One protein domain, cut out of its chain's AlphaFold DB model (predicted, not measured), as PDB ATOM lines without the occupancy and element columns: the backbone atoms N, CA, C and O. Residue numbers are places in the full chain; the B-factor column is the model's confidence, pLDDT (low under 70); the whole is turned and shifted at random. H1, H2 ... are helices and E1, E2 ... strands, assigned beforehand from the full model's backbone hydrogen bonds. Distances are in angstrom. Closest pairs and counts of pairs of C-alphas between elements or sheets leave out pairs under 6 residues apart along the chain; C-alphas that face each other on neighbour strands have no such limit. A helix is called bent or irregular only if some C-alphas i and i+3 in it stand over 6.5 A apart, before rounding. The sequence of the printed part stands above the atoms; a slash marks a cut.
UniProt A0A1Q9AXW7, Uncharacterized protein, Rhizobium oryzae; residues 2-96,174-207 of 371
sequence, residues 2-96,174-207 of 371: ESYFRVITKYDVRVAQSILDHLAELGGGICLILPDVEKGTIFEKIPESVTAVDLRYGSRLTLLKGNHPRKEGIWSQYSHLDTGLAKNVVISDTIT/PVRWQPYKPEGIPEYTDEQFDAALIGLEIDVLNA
ATOM      1  N   GLU A   2     -86.006  16.287   5.187       54.75
ATOM      2  CA  GLU A   2     -86.179  14.982   4.541       54.75
ATOM      3  C   GLU A   2     -86.313  15.238   3.036       54.75
ATOM      4  O   GLU A   2     -87.213  15.954   2.609       54.75
ATOM      5  N   SER A   3     -85.373  14.744   2.228       62.28
ATOM      6  CA  SER A   3     -85.490  14.843   0.772       62.28
ATOM      7  C   SER A   3     -86.435  13.757   0.277       62.28
ATOM      8  O   SER A   3     -86.122  12.568   0.344       62.28
ATOM      9  N   TYR A   4     -87.595  14.163  -0.233       88.19
ATOM     10  CA  TYR A   4     -88.575  13.240  -0.787       88.19
ATOM     11  C   TYR A   4     -88.184  12.830  -2.210       88.19
ATOM     12  O   TYR A   4     -87.919  13.673  -3.068       88.19
ATOM     13  N   PHE A   5     -88.140  11.519  -2.453       92.25
ATOM     14  CA  PHE A   5     -87.792  10.925  -3.745       92.25
ATOM     15  C   PHE A   5     -88.962  10.107  -4.306       92.25
ATOM     16  O   PHE A   5     -89.618   9.357  -3.570       92.25
ATOM     17  N   ARG A   6     -89.232  10.241  -5.608       94.25
ATOM     18  CA  ARG A   6     -90.244   9.459  -6.339       94.25
ATOM     19  C   ARG A   6     -89.716   9.004  -7.694       94.25
ATOM     20  O   ARG A   6     -88.868   9.662  -8.289       94.25
ATOM     21  N   VAL A   7     -90.247   7.887  -8.183       93.81
ATOM     22  CA  VAL A   7     -89.953   7.339  -9.513       93.81
ATOM     23  C   VAL A   7     -91.255   7.306 -10.310       93.81
ATOM     24  O   VAL A   7     -92.258   6.821  -9.798       93.81
ATOM     25  N   ILE A   8     -91.231   7.819 -11.539       93.62
ATOM     26  CA  ILE A   8     -92.330   7.781 -12.507       93.62
ATOM     27  C   ILE A   8     -91.972   6.770 -13.594       93.62
ATOM     28  O   ILE A   8     -90.957   6.899 -14.285       93.62
ATOM     29  N   THR A   9     -92.840   5.779 -13.746       94.19
ATOM     30  CA  THR A   9     -92.780   4.722 -14.755       94.19
ATOM     31  C   THR A   9     -93.927   4.873 -15.752       94.19
ATOM     32  O   THR A   9     -94.817   5.715 -15.589       94.19
ATOM     33  N   LYS A  10     -93.975   4.019 -16.782       94.00
ATOM     34  CA  LYS A  10     -95.085   4.013 -17.753       94.00
ATOM     35  C   LYS A  10     -96.475   3.790 -17.133       94.00
ATOM     36  O   LYS A  10     -97.478   4.095 -17.772       94.00
ATOM     37  N   TYR A  11     -96.552   3.249 -15.916       94.44
ATOM     38  CA  TYR A  11     -97.817   3.014 -15.211       94.44
ATOM     39  C   TYR A  11     -98.316   4.247 -14.452       94.44
ATOM     40  O   TYR A  11     -99.505   4.342 -14.155       94.44
ATOM     41  N   ASP A  12     -97.433   5.214 -14.206       93.69
ATOM     42  CA  ASP A  12     -97.714   6.391 -13.387       93.69
ATOM     43  C   ASP A  12     -98.176   7.592 -14.223       93.69
ATOM     44  O   ASP A  12     -98.561   8.613 -13.665       93.69
ATOM     45  N   VAL A  13     -98.192   7.487 -15.559       89.50
ATOM     46  CA  VAL A  13     -98.459   8.609 -16.485       89.50
ATOM     47  C   VAL A  13     -99.746   9.370 -16.146       89.50
ATOM     48  O   VAL A  13     -99.764  10.593 -16.186       89.50
ATOM     49  N   ARG A  14    -100.816   8.664 -15.759       91.38
ATOM     50  CA  ARG A  14    -102.114   9.287 -15.428       91.38
ATOM     51  C   ARG A  14    -102.124  10.040 -14.099       91.38
ATOM     52  O   ARG A  14    -103.016  10.847 -13.880       91.38
ATOM     53  N   VAL A  15    -101.175   9.744 -13.218       92.88
ATOM     54  CA  VAL A  15    -101.054  10.336 -11.877       92.88
ATOM     55  C   VAL A  15     -99.756  11.133 -11.715       92.88
ATOM     56  O   VAL A  15     -99.469  11.627 -10.629       92.88
ATOM     57  N   ALA A  16     -98.975  11.284 -12.789       92.69
ATOM     58  CA  ALA A  16     -97.658  11.909 -12.778       92.69
ATOM     59  C   ALA A  16     -97.702  13.345 -12.238       92.69
ATOM     60  O   ALA A  16     -96.849  13.711 -11.432       92.69
ATOM     61  N   GLN A  17     -98.718  14.130 -12.613       94.38
ATOM     62  CA  GLN A  17     -98.907  15.480 -12.076       94.38
ATOM     63  C   GLN A  17     -99.152  15.455 -10.561       94.38
ATOM     64  O   GLN A  17     -98.441  16.125  -9.822       94.38
ATOM     65  N   SER A  18    -100.064  14.604 -10.081       93.69
ATOM     66  CA  SER A  18    -100.357  14.478  -8.647       93.69
ATOM     67  C   SER A  18     -99.141  14.035  -7.826       93.69
ATOM     68  O   SER A  18     -99.008  14.427  -6.672       93.69
ATOM     69  N   ILE A  19     -98.228  13.244  -8.407       93.94
ATOM     70  CA  ILE A  19     -96.955  12.889  -7.763       93.94
ATOM     71  C   ILE A  19     -96.082  14.136  -7.559       93.94
ATOM     72  O   ILE A  19     -95.491  14.290  -6.489       93.94
ATOM     73  N   LEU A  20     -95.994  15.017  -8.562       93.19
ATOM     74  CA  LEU A  20     -95.230  16.263  -8.461       93.19
ATOM     75  C   LEU A  20     -95.868  17.242  -7.472       93.19
ATOM     76  O   LEU A  20     -95.153  17.828  -6.662       93.19
ATOM     77  N   ASP A  21     -97.191  17.385  -7.507       92.81
ATOM     78  CA  ASP A  21     -97.923  18.271  -6.599       92.81
ATOM     79  C   ASP A  21     -97.739  17.823  -5.146       92.81
ATOM     80  O   ASP A  21     -97.396  18.627  -4.282       92.81
ATOM     81  N   HIS A  22     -97.831  16.516  -4.892       93.00
ATOM     82  CA  HIS A  22     -97.586  15.957  -3.569       93.00
ATOM     83  C   HIS A  22     -96.140  16.169  -3.090       93.00
ATOM     84  O   HIS A  22     -95.909  16.469  -1.920       93.00
ATOM     85  N   LEU A  23     -95.141  16.053  -3.976       92.81
ATOM     86  CA  LEU A  23     -93.756  16.404  -3.631       92.81
ATOM     87  C   LEU A  23     -93.626  17.883  -3.253       92.81
ATOM     88  O   LEU A  23     -92.917  18.211  -2.303       92.81
ATOM     89  N   ALA A  24     -94.313  18.775  -3.967       90.75
ATOM     90  CA  ALA A  24     -94.306  20.197  -3.656       90.75
ATOM     91  C   ALA A  24     -94.981  20.505  -2.308       90.75
ATOM     92  O   ALA A  24     -94.432  21.286  -1.532       90.75
ATOM     93  N   GLU A  25     -96.110  19.858  -1.993       91.62
ATOM     94  CA  GLU A  25     -96.802  19.962  -0.695       91.62
ATOM     95  C   GLU A  25     -95.912  19.547   0.483       91.62
ATOM     96  O   GLU A  25     -95.989  20.127   1.565       91.62
ATOM     97  N   LEU A  26     -95.029  18.570   0.265       90.12
ATOM     98  CA  LEU A  26     -94.055  18.108   1.253       90.12
ATOM     99  C   LEU A  26     -92.838  19.043   1.407       90.12
ATOM    100  O   LEU A  26     -91.925  18.745   2.178       90.12
ATOM    101  N   GLY A  27     -92.815  20.179   0.706       85.00
ATOM    102  CA  GLY A  27     -91.718  21.148   0.735       85.00
ATOM    103  C   GLY A  27     -90.682  20.966  -0.379       85.00
ATOM    104  O   GLY A  27     -89.638  21.614  -0.336       85.00
ATOM    105  N   GLY A  28     -90.962  20.127  -1.381       88.81
ATOM    106  CA  GLY A  28     -90.102  19.881  -2.539       88.81
ATOM    107  C   GLY A  28     -89.505  18.472  -2.576       88.81
ATOM    108  O   GLY A  28     -89.718  17.641  -1.691       88.81
ATOM    109  N   GLY A  29     -88.738  18.178  -3.628       91.69
ATOM    110  CA  GLY A  29     -88.105  16.867  -3.775       91.69
ATOM    111  C   GLY A  29     -87.550  16.573  -5.163       91.69
ATOM    112  O   GLY A  29     -87.510  17.438  -6.040       91.69
ATOM    113  N   ILE A  30     -87.118  15.325  -5.351       93.12
ATOM    114  CA  ILE A  30     -86.572  14.821  -6.612       93.12
ATOM    115  C   ILE A  30     -87.510  13.763  -7.188       93.12
ATOM    116  O   ILE A  30     -87.900  12.812  -6.509       93.12
ATOM    117  N   CYS A  31     -87.825  13.890  -8.472       93.81
ATOM    118  CA  CYS A  31     -88.592  12.904  -9.218       93.81
ATOM    119  C   CYS A  31     -87.756  12.322 -10.362       93.81
ATOM    120  O   CYS A  31     -87.281  13.066 -11.209       93.81
ATOM    121  N   LEU A  32     -87.609  11.001 -10.436       93.44
ATOM    122  CA  LEU A  32     -86.930  10.306 -11.531       93.44
ATOM    123  C   LEU A  32     -87.945   9.770 -12.546       93.44
ATOM    124  O   LEU A  32     -88.794   8.965 -12.188       93.44
ATOM    125  N   ILE A  33     -87.835  10.159 -13.815       93.25
ATOM    126  CA  ILE A  33     -88.702   9.698 -14.905       93.25
ATOM    127  C   ILE A  33     -87.929   8.684 -15.741       93.25
ATOM    128  O   ILE A  33     -86.880   9.002 -16.312       93.25
ATOM    129  N   LEU A  34     -88.439   7.457 -15.807       92.81
ATOM    130  CA  LEU A  34     -87.747   6.355 -16.462       92.81
ATOM    131  C   LEU A  34     -87.881   6.383 -17.999       92.81
ATOM    132  O   LEU A  34     -88.813   6.984 -18.537       92.81
ATOM    133  N   PRO A  35     -86.963   5.716 -18.734       91.56
ATOM    134  CA  PRO A  35     -86.974   5.693 -20.200       91.56
ATOM    135  C   PRO A  35     -88.196   5.023 -20.842       91.56
ATOM    136  O   PRO A  35     -88.394   5.165 -22.045       91.56
ATOM    137  N   ASP A  36     -88.972   4.251 -20.077       91.12
ATOM    138  CA  ASP A  36     -90.163   3.544 -20.553       91.12
ATOM    139  C   ASP A  36     -91.413   4.437 -20.616       91.12
ATOM    140  O   ASP A  36     -92.442   4.013 -21.143       91.12
ATOM    141  N   VAL A  37     -91.323   5.670 -20.116       91.25
ATOM    142  CA  VAL A  37     -92.365   6.690 -20.229       91.25
ATOM    143  C   VAL A  37     -92.306   7.359 -21.604       91.25
ATOM    144  O   VAL A  37     -91.235   7.727 -22.090       91.25
ATOM    145  N   GLU A  38     -93.467   7.556 -22.232       89.00
ATOM    146  CA  GLU A  38     -93.562   8.196 -23.546       89.00
ATOM    147  C   GLU A  38     -93.019   9.640 -23.530       89.00
ATOM    148  O   GLU A  38     -93.121  10.379 -22.541       89.00
ATOM    149  N   LYS A  39     -92.391  10.040 -24.641       88.94
ATOM    150  CA  LYS A  39     -91.874  11.402 -24.839       88.94
ATOM    151  C   LYS A  39     -93.026  12.386 -25.049       88.94
ATOM    152  O   LYS A  39     -94.086  12.012 -25.531       88.94
ATOM    153  N   GLY A  40     -92.772  13.661 -24.760       84.56
ATOM    154  CA  GLY A  40     -93.778  14.719 -24.851       84.56
ATOM    155  C   GLY A  40     -94.407  15.043 -23.496       84.56
ATOM    156  O   GLY A  40     -93.802  14.814 -22.440       84.56
ATOM    157  N   THR A  41     -95.596  15.636 -23.534       86.25
ATOM    158  CA  THR A  41     -96.268  16.219 -22.370       86.25
ATOM    159  C   THR A  41     -96.835  15.132 -21.453       86.25
ATOM    160  O   THR A  41     -97.745  14.408 -21.838       86.25
ATOM    161  N   ILE A  42     -96.305  15.029 -20.228       88.19
ATOM    162  CA  ILE A  42     -96.799  14.103 -19.181       88.19
ATOM    163  C   ILE A  42     -97.161  14.812 -17.865       88.19
ATOM    164  O   ILE A  42     -97.762  14.215 -16.980       88.19
ATOM    165  N   PHE A  43     -96.777  16.081 -17.736       87.31
ATOM    166  CA  PHE A  43     -97.077  16.957 -16.606       87.31
ATOM    167  C   PHE A  43     -97.513  18.314 -17.152       87.31
ATOM    168  O   PHE A  43     -96.885  18.873 -18.060       87.31
ATOM    169  N   GLU A  44     -98.567  18.864 -16.570       85.88
ATOM    170  CA  GLU A  44     -99.058  20.205 -16.870       85.88
ATOM    171  C   GLU A  44     -98.047  21.252 -16.398       85.88
ATOM    172  O   GLU A  44     -97.675  22.146 -17.161       85.88
ATOM    173  N   LYS A  45     -97.494  21.075 -15.191       87.69
ATOM    174  CA  LYS A  45     -96.514  21.978 -14.576       87.69
ATOM    175  C   LYS A  45     -95.556  21.199 -13.677       87.69
ATOM    176  O   LYS A  45     -95.983  20.339 -12.915       87.69
ATOM    177  N   ILE A  46     -94.264  21.515 -13.745       90.50
ATOM    178  CA  ILE A  46     -93.302  21.080 -12.721       90.50
ATOM    179  C   ILE A  46     -93.233  22.202 -11.675       90.50
ATOM    180  O   ILE A  46     -92.889  23.324 -12.054       90.50
ATOM    181  N   PRO A  47     -93.584  21.954 -10.399       89.88
ATOM    182  CA  PRO A  47     -93.473  22.960  -9.344       89.88
ATOM    183  C   PRO A  47     -92.029  23.449  -9.153       89.88
ATOM    184  O   PRO A  47     -91.091  22.662  -9.246       89.88
ATOM    185  N   GLU A  48     -91.843  24.731  -8.822       86.38
ATOM    186  CA  GLU A  48     -90.511  25.359  -8.684       86.38
ATOM    187  C   GLU A  48     -89.644  24.738  -7.565       86.38
ATOM    188  O   GLU A  48     -88.416  24.808  -7.603       86.38
ATOM    189  N   SER A  49     -90.273  24.094  -6.575       86.69
ATOM    190  CA  SER A  49     -89.609  23.374  -5.478       86.69
ATOM    191  C   SER A  49     -89.218  21.930  -5.823       86.69
ATOM    192  O   SER A  49     -88.606  21.244  -5.001       86.69
ATOM    193  N   VAL A  50     -89.565  21.438  -7.017       90.12
ATOM    194  CA  VAL A  50     -89.325  20.053  -7.438       90.12
ATOM    195  C   VAL A  50     -88.288  20.006  -8.557       90.12
ATOM    196  O   VAL A  50     -88.352  20.757  -9.529       90.12
ATOM    197  N   THR A  51     -87.337  19.080  -8.435       92.12
ATOM    198  CA  THR A  51     -86.376  18.750  -9.494       92.12
ATOM    199  C   THR A  51     -86.764  17.428 -10.154       92.12
ATOM    200  O   THR A  51     -86.892  16.404  -9.485       92.12
ATOM    201  N   ALA A  52     -86.919  17.418 -11.473       91.56
ATOM    202  CA  ALA A  52     -87.138  16.218 -12.266       91.56
ATOM    203  C   ALA A  52     -85.839  15.747 -12.940       91.56
ATOM    204  O   ALA A  52     -85.141  16.512 -13.602       91.56
ATOM    205  N   VAL A  53     -85.542  14.458 -12.805       92.25
ATOM    206  CA  VAL A  53     -84.485  13.735 -13.510       92.25
ATOM    207  C   VAL A  53     -85.141  12.961 -14.652       92.25
ATOM    208  O   VAL A  53     -85.776  11.938 -14.420       92.25
ATOM    209  N   ASP A  54     -85.032  13.449 -15.884       90.56
ATOM    210  CA  ASP A  54     -85.719  12.885 -17.052       90.56
ATOM    211  C   ASP A  54     -84.779  12.040 -17.923       90.56
ATOM    212  O   ASP A  54     -83.836  12.560 -18.532       90.56
ATOM    213  N   LEU A  55     -85.062  10.734 -18.005       91.12
ATOM    214  CA  LEU A  55     -84.306   9.766 -18.804       91.12
ATOM    215  C   LEU A  55     -84.995   9.371 -20.127       91.12
ATOM    216  O   LEU A  55     -84.425   8.598 -20.905       91.12
ATOM    217  N   ARG A  56     -86.187   9.910 -20.439       89.50
ATOM    218  CA  ARG A  56     -86.990   9.562 -21.637       89.50
ATOM    219  C   ARG A  56     -86.302   9.922 -22.951       89.50
ATOM    220  O   ARG A  56     -86.538   9.314 -23.997       89.50
ATOM    221  N   TYR A  57     -85.415  10.913 -22.929       82.81
ATOM    222  CA  TYR A  57     -84.758  11.452 -24.123       82.81
ATOM    223  C   TYR A  57     -83.435  10.747 -24.477       82.81
ATOM    224  O   TYR A  57     -82.499  11.404 -24.935       82.81
ATOM    225  N   GLY A  58     -83.385   9.416 -24.327       67.19
ATOM    226  CA  GLY A  58     -82.344   8.541 -24.887       67.19
ATOM    227  C   GLY A  58     -81.163   8.222 -23.963       67.19
ATOM    228  O   GLY A  58     -80.031   8.484 -24.353       67.19
ATOM    229  N   SER A  59     -81.411   7.657 -22.773       58.56
ATOM    230  CA  SER A  59     -80.380   7.265 -21.777       58.56
ATOM    231  C   SER A  59     -79.442   8.405 -21.367       58.56
ATOM    232  O   SER A  59     -78.268   8.199 -21.075       58.56
ATOM    233  N   ARG A  60     -79.962   9.630 -21.389       78.06
ATOM    234  CA  ARG A  60     -79.224  10.867 -21.133       78.06
ATOM    235  C   ARG A  60     -79.775  11.515 -19.881       78.06
ATOM    236  O   ARG A  60     -80.987  11.515 -19.681       78.06
ATOM    237  N   LEU A  61     -78.895  12.089 -19.071       87.12
ATOM    238  CA  LEU A  61     -79.287  12.730 -17.825       87.12
ATOM    239  C   LEU A  61     -79.829  14.130 -18.120       87.12
ATOM    240  O   LEU A  61     -79.087  14.996 -18.577       87.12
ATOM    241  N   THR A  62     -81.115  14.359 -17.872       87.88
ATOM    242  CA  THR A  62     -81.701  15.703 -17.930       87.88
ATOM    243  C   THR A  62     -82.178  16.089 -16.534       87.88
ATOM    244  O   THR A  62     -83.085  15.452 -16.015       87.88
ATOM    245  N   LEU A  63     -81.575  17.114 -15.937       90.88
ATOM    246  CA  LEU A  63     -82.017  17.718 -14.682       90.88
ATOM    247  C   LEU A  63     -82.859  18.950 -15.010       90.88
ATOM    248  O   LEU A  63     -82.384  19.851 -15.704       90.88
ATOM    249  N   LEU A  64     -84.108  18.949 -14.556       89.62
ATOM    250  CA  LEU A  64     -85.096  19.994 -14.796       89.62
ATOM    251  C   LEU A  64     -85.612  20.522 -13.471       89.62
ATOM    252  O   LEU A  64     -86.161  19.751 -12.691       89.62
ATOM    253  N   LYS A  65     -85.505  21.824 -13.247       88.56
ATOM    254  CA  LYS A  65     -86.174  22.496 -12.135       88.56
ATOM    255  C   LYS A  65     -87.124  23.557 -12.680       88.56
ATOM    256  O   LYS A  65     -86.831  24.212 -13.682       88.56
ATOM    257  N   GLY A  66     -88.297  23.646 -12.057       85.75
ATOM    258  CA  GLY A  66     -89.363  24.541 -12.495       85.75
ATOM    259  C   GLY A  66     -89.977  24.169 -13.845       85.75
ATOM    260  O   GLY A  66     -89.644  23.162 -14.482       85.75
ATOM    261  N   ASN A  67     -90.912  24.998 -14.307       87.12
ATOM    262  CA  ASN A  67     -91.733  24.694 -15.482       87.12
ATOM    263  C   ASN A  67     -91.042  25.008 -16.828       87.12
ATOM    264  O   ASN A  67     -91.579  25.732 -17.664       87.12
ATOM    265  N   HIS A  68     -89.841  24.469 -17.053       87.44
ATOM    266  CA  HIS A  68     -89.044  24.752 -18.248       87.44
ATOM    267  C   HIS A  68     -89.527  23.955 -19.493       87.44
ATOM    268  O   HIS A  68     -89.770  22.747 -19.393       87.44
ATOM    269  N   PRO A  69     -89.546  24.540 -20.712       86.81
ATOM    270  CA  PRO A  69     -89.987  23.877 -21.962       86.81
ATOM    271  C   PRO A  69     -89.233  22.584 -22.311       86.81
ATOM    272  O   PRO A  69     -89.707  21.712 -23.042       86.81
ATOM    273  N   ARG A  70     -88.025  22.438 -21.758       87.19
ATOM    274  CA  ARG A  70     -87.184  21.238 -21.883       87.19
ATOM    275  C   ARG A  70     -87.897  19.966 -21.421       87.19
ATOM    276  O   ARG A  70     -87.540  18.893 -21.903       87.19
ATOM    277  N   LYS A  71     -88.898  20.081 -20.546       85.44
ATOM    278  CA  LYS A  71     -89.724  18.973 -20.053       85.44
ATOM    279  C   LYS A  71     -90.463  18.219 -21.178       85.44
ATOM    280  O   LYS A  71     -90.740  17.027 -21.060       85.44
ATOM    281  N   GLU A  72     -90.684  18.884 -22.312       86.25
ATOM    282  CA  GLU A  72     -91.264  18.321 -23.544       86.25
ATOM    283  C   GLU A  72     -90.210  18.074 -24.640       86.25
ATOM    284  O   GLU A  72     -90.532  17.753 -25.780       86.25
ATOM    285  N   GLY A  73     -88.922  18.216 -24.315       82.00
ATOM    286  CA  GLY A  73     -87.816  18.025 -25.254       82.00
ATOM    287  C   GLY A  73     -87.513  19.242 -26.134       82.00
ATOM    288  O   GLY A  73     -86.554  19.199 -26.906       82.00
ATOM    289  N   ILE A  74     -88.252  20.344 -25.977       83.69
ATOM    290  CA  ILE A  74     -88.139  21.549 -26.807       83.69
ATOM    291  C   ILE A  74     -86.813  22.285 -26.533       83.69
ATOM    292  O   ILE A  74     -86.432  22.512 -25.382       83.69
ATOM    293  N   TRP A  75     -86.097  22.659 -27.602       82.75
ATOM    294  CA  TRP A  75     -84.890  23.496 -27.575       82.75
ATOM    295  C   TRP A  75     -85.232  24.905 -28.060       82.75
ATOM    296  O   TRP A  75     -85.283  25.136 -29.264       82.75
ATOM    297  N   SER A  76     -85.430  25.859 -27.151       77.44
ATOM    298  CA  SER A  76     -85.777  27.244 -27.522       77.44
ATOM    299  C   SER A  76     -84.750  27.927 -28.417       77.44
ATOM    300  O   SER A  76     -85.093  28.814 -29.183       77.44
ATOM    301  N   GLN A  77     -83.493  27.495 -28.371       71.88
ATOM    302  CA  GLN A  77     -82.437  28.028 -29.236       71.88
ATOM    303  C   GLN A  77     -82.491  27.594 -30.692       71.88
ATOM    304  O   GLN A  77     -81.903  28.251 -31.539       71.88
ATOM    305  N   TYR A  78     -83.167  26.483 -30.960       75.12
ATOM    306  CA  TYR A  78     -83.267  25.886 -32.284       75.12
ATOM    307  C   TYR A  78     -84.736  25.664 -32.654       75.12
ATOM    308  O   TYR A  78     -85.044  24.865 -33.533       75.12
ATOM    309  N   SER A  79     -85.666  26.339 -31.966       71.56
ATOM    310  CA  SER A  79     -87.083  26.269 -32.302       71.56
ATOM    311  C   SER A  79     -87.274  26.737 -33.740       71.56
ATOM    312  O   SER A  79     -86.746  27.785 -34.109       71.56
ATOM    313  N   HIS A  80     -88.045  25.979 -34.522       75.88
ATOM    314  CA  HIS A  80     -88.301  26.234 -35.946       75.88
ATOM    315  C   HIS A  80     -87.098  26.019 -36.885       75.88
ATOM    316  O   HIS A  80     -87.172  26.406 -38.048       75.88
ATOM    317  N   LEU A  81     -86.019  25.379 -36.416       73.56
ATOM    318  CA  LEU A  81     -84.894  24.952 -37.252       73.56
ATOM    319  C   LEU A  81     -84.845  23.420 -37.345       73.56
ATOM    320  O   LEU A  81     -84.973  22.735 -36.333       73.56
ATOM    321  N   ASP A  82     -84.533  22.880 -38.525       74.94
ATOM    322  CA  ASP A  82     -84.329  21.434 -38.753       74.94
ATOM    323  C   ASP A  82     -82.957  20.933 -38.247       74.94
ATOM    324  O   ASP A  82     -82.350  20.008 -38.790       74.94
ATOM    325  N   THR A  83     -82.412  21.569 -37.207       76.69
ATOM    326  CA  THR A  83     -81.076  21.249 -36.689       76.69
ATOM    327  C   THR A  83     -81.099  19.912 -35.949       76.69
ATOM    328  O   THR A  83     -81.857  19.727 -34.999       76.69
ATOM    329  N   GLY A  84     -80.233  18.974 -36.345       74.12
ATOM    330  CA  GLY A  84     -80.036  17.717 -35.621       74.12
ATOM    331  C   GLY A  84     -79.302  17.943 -34.297       74.12
ATOM    332  O   GLY A  84     -78.178  18.439 -34.291       74.12
ATOM    333  N   LEU A  85     -79.918  17.567 -33.170       74.38
ATOM    334  CA  LEU A  85     -79.383  17.818 -31.826       74.38
ATOM    335  C   LEU A  85     -79.146  16.517 -31.050       74.38
ATOM    336  O   LEU A  85     -80.021  15.655 -30.941       74.38
ATOM    337  N   ALA A  86     -77.970  16.405 -30.437       72.12
ATOM    338  CA  ALA A  86     -77.595  15.328 -29.524       72.12
ATOM    339  C   ALA A  86     -77.045  15.913 -28.213       72.12
ATOM    340  O   ALA A  86     -76.602  17.056 -28.176       72.12
ATOM    341  N   LYS A  87     -77.117  15.147 -27.120       78.56
ATOM    342  CA  LYS A  87     -76.725  15.589 -25.769       78.56
ATOM    343  C   LYS A  87     -76.297  14.397 -24.915       78.56
ATOM    344  O   LYS A  87     -76.716  13.292 -25.226       78.56
ATOM    345  N   ASN A  88     -75.548  14.616 -23.836       81.50
ATOM    346  CA  ASN A  88     -75.243  13.584 -22.829       81.50
ATOM    347  C   ASN A  88     -75.841  13.948 -21.465       81.50
ATOM    348  O   ASN A  88     -76.573  13.153 -20.876       81.50
ATOM    349  N   VAL A  89     -75.591  15.181 -21.024       86.12
ATOM    350  CA  VAL A  89     -76.156  15.774 -19.811       86.12
ATOM    351  C   VAL A  89     -76.786  17.114 -20.172       86.12
ATOM    352  O   VAL A  89     -76.236  17.861 -20.982       86.12
ATOM    353  N   VAL A  90     -77.951  17.406 -19.604       86.25
ATOM    354  CA  VAL A  90     -78.605  18.713 -19.691       86.25
ATOM    355  C   VAL A  90     -79.025  19.133 -18.296       86.25
ATOM    356  O   VAL A  90     -79.721  18.385 -17.619       86.25
ATOM    357  N   ILE A  91     -78.645  20.344 -17.906       89.56
ATOM    358  CA  ILE A  91     -79.161  21.028 -16.722       89.56
ATOM    359  C   ILE A  91     -80.011  22.183 -17.252       89.56
ATOM    360  O   ILE A  91     -79.565  22.943 -18.114       89.56
ATOM    361  N   SER A  92     -81.275  22.257 -16.855       86.06
ATOM    362  CA  SER A  92     -82.173  23.348 -17.233       86.06
ATOM    363  C   SER A  92     -83.011  23.752 -16.038       86.06
ATOM    364  O   SER A  92     -83.534  22.901 -15.322       86.06
ATOM    365  N   ASP A  93     -83.142  25.055 -15.859       86.94
ATOM    366  CA  ASP A  93     -83.754  25.642 -14.680       86.94
ATOM    367  C   ASP A  93     -84.553  26.884 -15.071       86.94
ATOM    368  O   ASP A  93     -84.303  27.488 -16.122       86.94
ATOM    369  N   THR A  94     -85.497  27.251 -14.218       81.62
ATOM    370  CA  THR A  94     -86.340  28.432 -14.341       81.62
ATOM    371  C   THR A  94     -86.158  29.275 -13.086       81.62
ATOM    372  O   THR A  94     -86.414  28.820 -11.978       81.62
ATOM    373  N   ILE A  95     -85.736  30.528 -13.260       81.50
ATOM    374  CA  ILE A  95     -85.632  31.493 -12.161       81.50
ATOM    375  C   ILE A  95     -86.888  32.368 -12.106       81.50
ATOM    376  O   ILE A  95     -87.441  32.760 -13.134       81.50
ATOM    377  N   THR A  96     -87.333  32.693 -10.898       78.88
ATOM    378  CA  THR A  96     -88.492  33.560 -10.634       78.88
ATOM    379  C   THR A  96     -88.153  34.629  -9.590       78.88
ATOM    380  O   THR A  96     -87.122  34.550  -8.919       78.88
ATOM    381  N   PRO A 174     -88.257  38.812 -25.870       71.56
ATOM    382  CA  PRO A 174     -89.603  38.714 -25.289       71.56
ATOM    383  C   PRO A 174     -90.326  37.409 -25.673       71.56
ATOM    384  O   PRO A 174     -91.407  37.415 -26.261       71.56
ATOM    385  N   VAL A 175     -89.740  36.244 -25.380       66.56
ATOM    386  CA  VAL A 175     -90.355  34.946 -25.675       66.56
ATOM    387  C   VAL A 175     -91.532  34.722 -24.735       66.56
ATOM    388  O   VAL A 175     -91.372  34.391 -23.562       66.56
ATOM    389  N   ARG A 176     -92.742  34.845 -25.281       67.44
ATOM    390  CA  ARG A 176     -94.008  34.603 -24.579       67.44
ATOM    391  C   ARG A 176     -94.476  33.164 -24.768       67.44
ATOM    392  O   ARG A 176     -95.556  32.927 -25.309       67.44
ATOM    393  N   TRP A 177     -93.685  32.175 -24.363       71.44
ATOM    394  CA  TRP A 177     -94.193  30.802 -24.332       71.44
ATOM    395  C   TRP A 177     -95.140  30.640 -23.144       71.44
ATOM    396  O   TRP A 177     -94.756  30.147 -22.089       71.44
ATOM    397  N   GLN A 178     -96.381  31.096 -23.341       70.06
ATOM    398  CA  GLN A 178     -97.438  31.185 -22.333       70.06
ATOM    399  C   GLN A 178     -97.563  29.955 -21.412       70.06
ATOM    400  O   GLN A 178     -97.666  30.172 -20.209       70.06
ATOM    401  N   PRO A 179     -97.471  28.686 -21.877       75.62
ATOM    402  CA  PRO A 179     -97.554  27.540 -20.962       75.62
ATOM    403  C   PRO A 179     -96.355  27.377 -20.008       75.62
ATOM    404  O   PRO A 179     -96.442  26.601 -19.058       75.62
ATOM    405  N   TYR A 180     -95.240  28.076 -20.237       79.12
ATOM    406  CA  TYR A 180     -94.005  27.975 -19.445       79.12
ATOM    407  C   TYR A 180     -93.632  29.282 -18.731       79.12
ATOM    408  O   TYR A 180     -92.603  29.337 -18.062       79.12
ATOM    409  N   LYS A 181     -94.447  30.339 -18.861       80.81
ATOM    410  CA  LYS A 181     -94.254  31.600 -18.135       80.81
ATOM    411  C   LYS A 181     -94.494  31.356 -16.633       80.81
ATOM    412  O   LYS A 181     -95.572  30.873 -16.282       80.81
ATOM    413  N   PRO A 182     -93.545  31.689 -15.738       77.31
ATOM    414  CA  PRO A 182     -93.786  31.595 -14.301       77.31
ATOM    415  C   PRO A 182     -94.896  32.546 -13.831       77.31
ATOM    416  O   PRO A 182     -95.112  33.615 -14.406       77.31
ATOM    417  N   GLU A 183     -95.583  32.172 -12.753       77.56
ATOM    418  CA  GLU A 183     -96.585  33.032 -12.112       77.56
ATOM    419  C   GLU A 183     -95.938  34.288 -11.507       77.56
ATOM    420  O   GLU A 183     -94.801  34.259 -11.038       77.56
ATOM    421  N   GLY A 184     -96.665  35.410 -11.516       76.12
ATOM    422  CA  GLY A 184     -96.202  36.669 -10.921       76.12
ATOM    423  C   GLY A 184     -95.169  37.447 -11.747       76.12
ATOM    424  O   GLY A 184     -94.688  38.482 -11.288       76.12
ATOM    425  N   ILE A 185     -94.841  36.994 -12.963       78.25
ATOM    426  CA  ILE A 185     -94.016  37.766 -13.900       78.25
ATOM    427  C   ILE A 185     -94.854  38.909 -14.503       78.25
ATOM    428  O   ILE A 185     -95.903  38.621 -15.094       78.25
ATOM    429  N   PRO A 186     -94.406  40.180 -14.405       78.75
ATOM    430  CA  PRO A 186     -95.122  41.330 -14.955       78.75
ATOM    431  C   PRO A 186     -95.495  41.159 -16.433       78.75
ATOM    432  O   PRO A 186     -94.755  40.557 -17.215       78.75
ATOM    433  N   GLU A 187     -96.653  41.688 -16.823       82.00
ATOM    434  CA  GLU A 187     -97.024  41.820 -18.234       82.00
ATOM    435  C   GLU A 187     -96.348  43.053 -18.842       82.00
ATOM    436  O   GLU A 187     -96.251  44.095 -18.194       82.00
ATOM    437  N   TYR A 188     -95.902  42.935 -20.091       82.94
ATOM    438  CA  TYR A 188     -95.287  44.021 -20.852       82.94
ATOM    439  C   TYR A 188     -95.618  43.891 -22.348       82.94
ATOM    440  O   TYR A 188     -95.901  42.798 -22.857       82.94
ATOM    441  N   THR A 189     -95.607  45.006 -23.078       84.31
ATOM    442  CA  THR A 189     -95.649  45.017 -24.549       84.31
ATOM    443  C   THR A 189     -94.241  44.853 -25.117       84.31
ATOM    444  O   THR A 189     -93.259  45.069 -24.411       84.31
ATOM    445  N   ASP A 190     -94.111  44.448 -26.380       80.81
ATOM    446  CA  ASP A 190     -92.782  44.251 -26.977       80.81
ATOM    447  C   ASP A 190     -91.988  45.571 -27.025       80.81
ATOM    448  O   ASP A 190     -90.771  45.559 -26.873       80.81
ATOM    449  N   GLU A 191     -92.671  46.716 -27.118       84.69
ATOM    450  CA  GLU A 191     -92.069  48.055 -27.051       84.69
ATOM    451  C   GLU A 191     -91.541  48.417 -25.654       84.69
ATOM    452  O   GLU A 191     -90.735  49.333 -25.520       84.69
ATOM    453  N   GLN A 192     -92.009  47.725 -24.613       83.94
ATOM    454  CA  GLN A 192     -91.557  47.902 -23.232       83.94
ATOM    455  C   GLN A 192     -90.418  46.944 -22.863       83.94
ATOM    456  O   GLN A 192     -89.858  47.065 -21.774       83.94
ATOM    457  N   PHE A 193     -90.091  45.976 -23.725       84.25
ATOM    458  CA  PHE A 193     -89.024  45.025 -23.457       84.25
ATOM    459  C   PHE A 193     -87.658  45.683 -23.670       84.25
ATOM    460  O   PHE A 193     -87.216  45.883 -24.799       84.25
ATOM    461  N   ASP A 194     -86.978  45.968 -22.565       79.12
ATOM    462  CA  ASP A 194     -85.575  46.359 -22.538       79.12
ATOM    463  C   ASP A 194     -84.848  45.501 -21.501       79.12
ATOM    464  O   ASP A 194     -85.247  45.429 -20.337       79.12
ATOM    465  N   ALA A 195     -83.815  44.788 -21.941       77.81
ATOM    466  CA  ALA A 195     -83.055  43.888 -21.091       77.81
ATOM    467  C   ALA A 195     -81.605  43.805 -21.566       77.81
ATOM    468  O   ALA A 195     -81.325  43.479 -22.724       77.81
ATOM    469  N   ALA A 196     -80.681  44.045 -20.635       71.75
ATOM    470  CA  ALA A 196     -79.257  43.859 -20.855       71.75
ATOM    471  C   ALA A 196     -78.927  42.370 -21.028       71.75
ATOM    472  O   ALA A 196     -79.461  41.511 -20.325       71.75
ATOM    473  N   LEU A 197     -78.016  42.070 -21.955       76.31
ATOM    474  CA  LEU A 197     -77.557  40.715 -22.225       76.31
ATOM    475  C   LEU A 197     -76.038  40.631 -22.103       76.31
ATOM    476  O   LEU A 197     -75.320  41.216 -22.912       76.31
ATOM    477  N   ILE A 198     -75.561  39.856 -21.132       77.62
ATOM    478  CA  ILE A 198     -74.143  39.527 -20.971       77.62
ATOM    479  C   ILE A 198     -73.920  38.093 -21.462       77.62
ATOM    480  O   ILE A 198     -74.593  37.164 -21.023       77.62
ATOM    481  N   GLY A 199     -73.014  37.926 -22.430       79.06
ATOM    482  CA  GLY A 199     -72.721  36.633 -23.059       79.06
ATOM    483  C   GLY A 199     -71.757  35.758 -22.262       79.06
ATOM    484  O   GLY A 199     -71.990  34.562 -22.095       79.06
ATOM    485  N   LEU A 200     -70.672  36.367 -21.793       85.38
ATOM    486  CA  LEU A 200     -69.646  35.758 -20.962       85.38
ATOM    487  C   LEU A 200     -69.061  36.857 -20.080       85.38
ATOM    488  O   LEU A 200     -68.666  37.907 -20.585       85.38
ATOM    489  N   GLU A 201     -68.997  36.586 -18.788       77.94
ATOM    490  CA  GLU A 201     -68.334  37.419 -17.793       77.94
ATOM    491  C   GLU A 201     -67.131  36.646 -17.246       77.94
ATOM    492  O   GLU A 201     -67.207  35.429 -17.059       77.94
ATOM    493  N   ILE A 202     -66.005  37.337 -17.065       82.62
ATOM    494  CA  ILE A 202     -64.770  36.763 -16.527       82.62
ATOM    495  C   ILE A 202     -64.296  37.672 -15.399       82.62
ATOM    496  O   ILE A 202     -63.627  38.678 -15.644       82.62
ATOM    497  N   ASP A 203     -64.619  37.293 -14.167       74.19
ATOM    498  CA  ASP A 203     -64.127  37.979 -12.980       74.19
ATOM    499  C   ASP A 203     -62.728  37.499 -12.610       74.19
ATOM    500  O   ASP A 203     -62.482  36.313 -12.379       74.19
ATOM    501  N   VAL A 204     -61.797  38.445 -12.517       78.88
ATOM    502  CA  VAL A 204     -60.400  38.176 -12.166       78.88
ATOM    503  C   VAL A 204     -60.067  38.914 -10.882       78.88
ATOM    504  O   VAL A 204     -59.589  40.048 -10.887       78.88
ATOM    505  N   LEU A 205     -60.321  38.257  -9.754       79.88
ATOM    506  CA  LEU A 205     -60.031  38.805  -8.434       79.88
ATOM    507  C   LEU A 205     -58.623  38.382  -8.007       79.88
ATOM    508  O   LEU A 205     -58.353  37.201  -7.803       79.88
ATOM    509  N   ASN A 206     -57.706  39.344  -7.879       78.56
ATOM    510  CA  ASN A 206     -56.309  39.058  -7.557       78.56
ATOM    511  C   ASN A 206     -55.800  39.921  -6.395       78.56
ATOM    512  O   ASN A 206     -55.651  41.131  -6.533       78.56
ATOM    513  N   ALA A 207     -55.477  39.275  -5.273       83.12
ATOM    514  CA  ALA A 207     -54.878  39.904  -4.092       83.12
ATOM    515  C   ALA A 207     -53.332  39.838  -4.067       83.12
ATOM    516  O   ALA A 207     -52.704  40.208  -3.076       83.12
TER     517      ALA A 207
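Overview. This is residues 2 to 96 and 174 to 207 of the 371 residues of an uncharacterized protein of Rhizobium oryzae (UniProt A0A1Q9AXW7). With little regular structure, one twisted sheet of five strands has H1 over one face, making two layers, and a tail whose residues 196 to 207 stick out. The 129 printed residues hold E1 H1 E2 E3 E4 H2 E5, class mixed, under half of them in named elements; the sheet, E1 E2 E3 E4 E5, is mixed. It is only just loose, close to compact, radius of gyration of the C-alphas 17.1 A, spanning 47 by 45 by 36 A.

Along the chain. E1, residues 4 to 8, begins at C-alpha 4 (-88.575, 13.240, -0.787). H1, 13 to 25, is 19.5 A long and irregular: C-alphas 14 and 17 are 7.7 A apart. E2 is 29 to 33, E3 50 to 54, E4 61 to 65, H2 69 to 72, E5 89 to 92, ending at (-82.173, 23.348, -17.233).

Arrangement. E1, H1, E2 form a strand-helix-strand unit, parallel neighbours with a helix between, its crossover right-handed; that of E4, H2, E5 is left-handed. N 8 and O 32 are within hydrogen-bond range, 2.8 A. Hairpin E3 and E4 is antiparallel, N 52 to O 64 2.7 A. H1 runs along E2, height over the sheet 9.2 A, with 7 of 9 O i to N i+4 pairs within range. H2 only grazes the sheet.

Size, cuts and confidence. Residues 97 to 173 are cut out, the gap 15.6 A between C-alphas 96 and 174. Links E2 to E3 and H2 to E5 are long. Residues 2 to 3, 58 to 59 and 175 to 176 have pLDDT under 70.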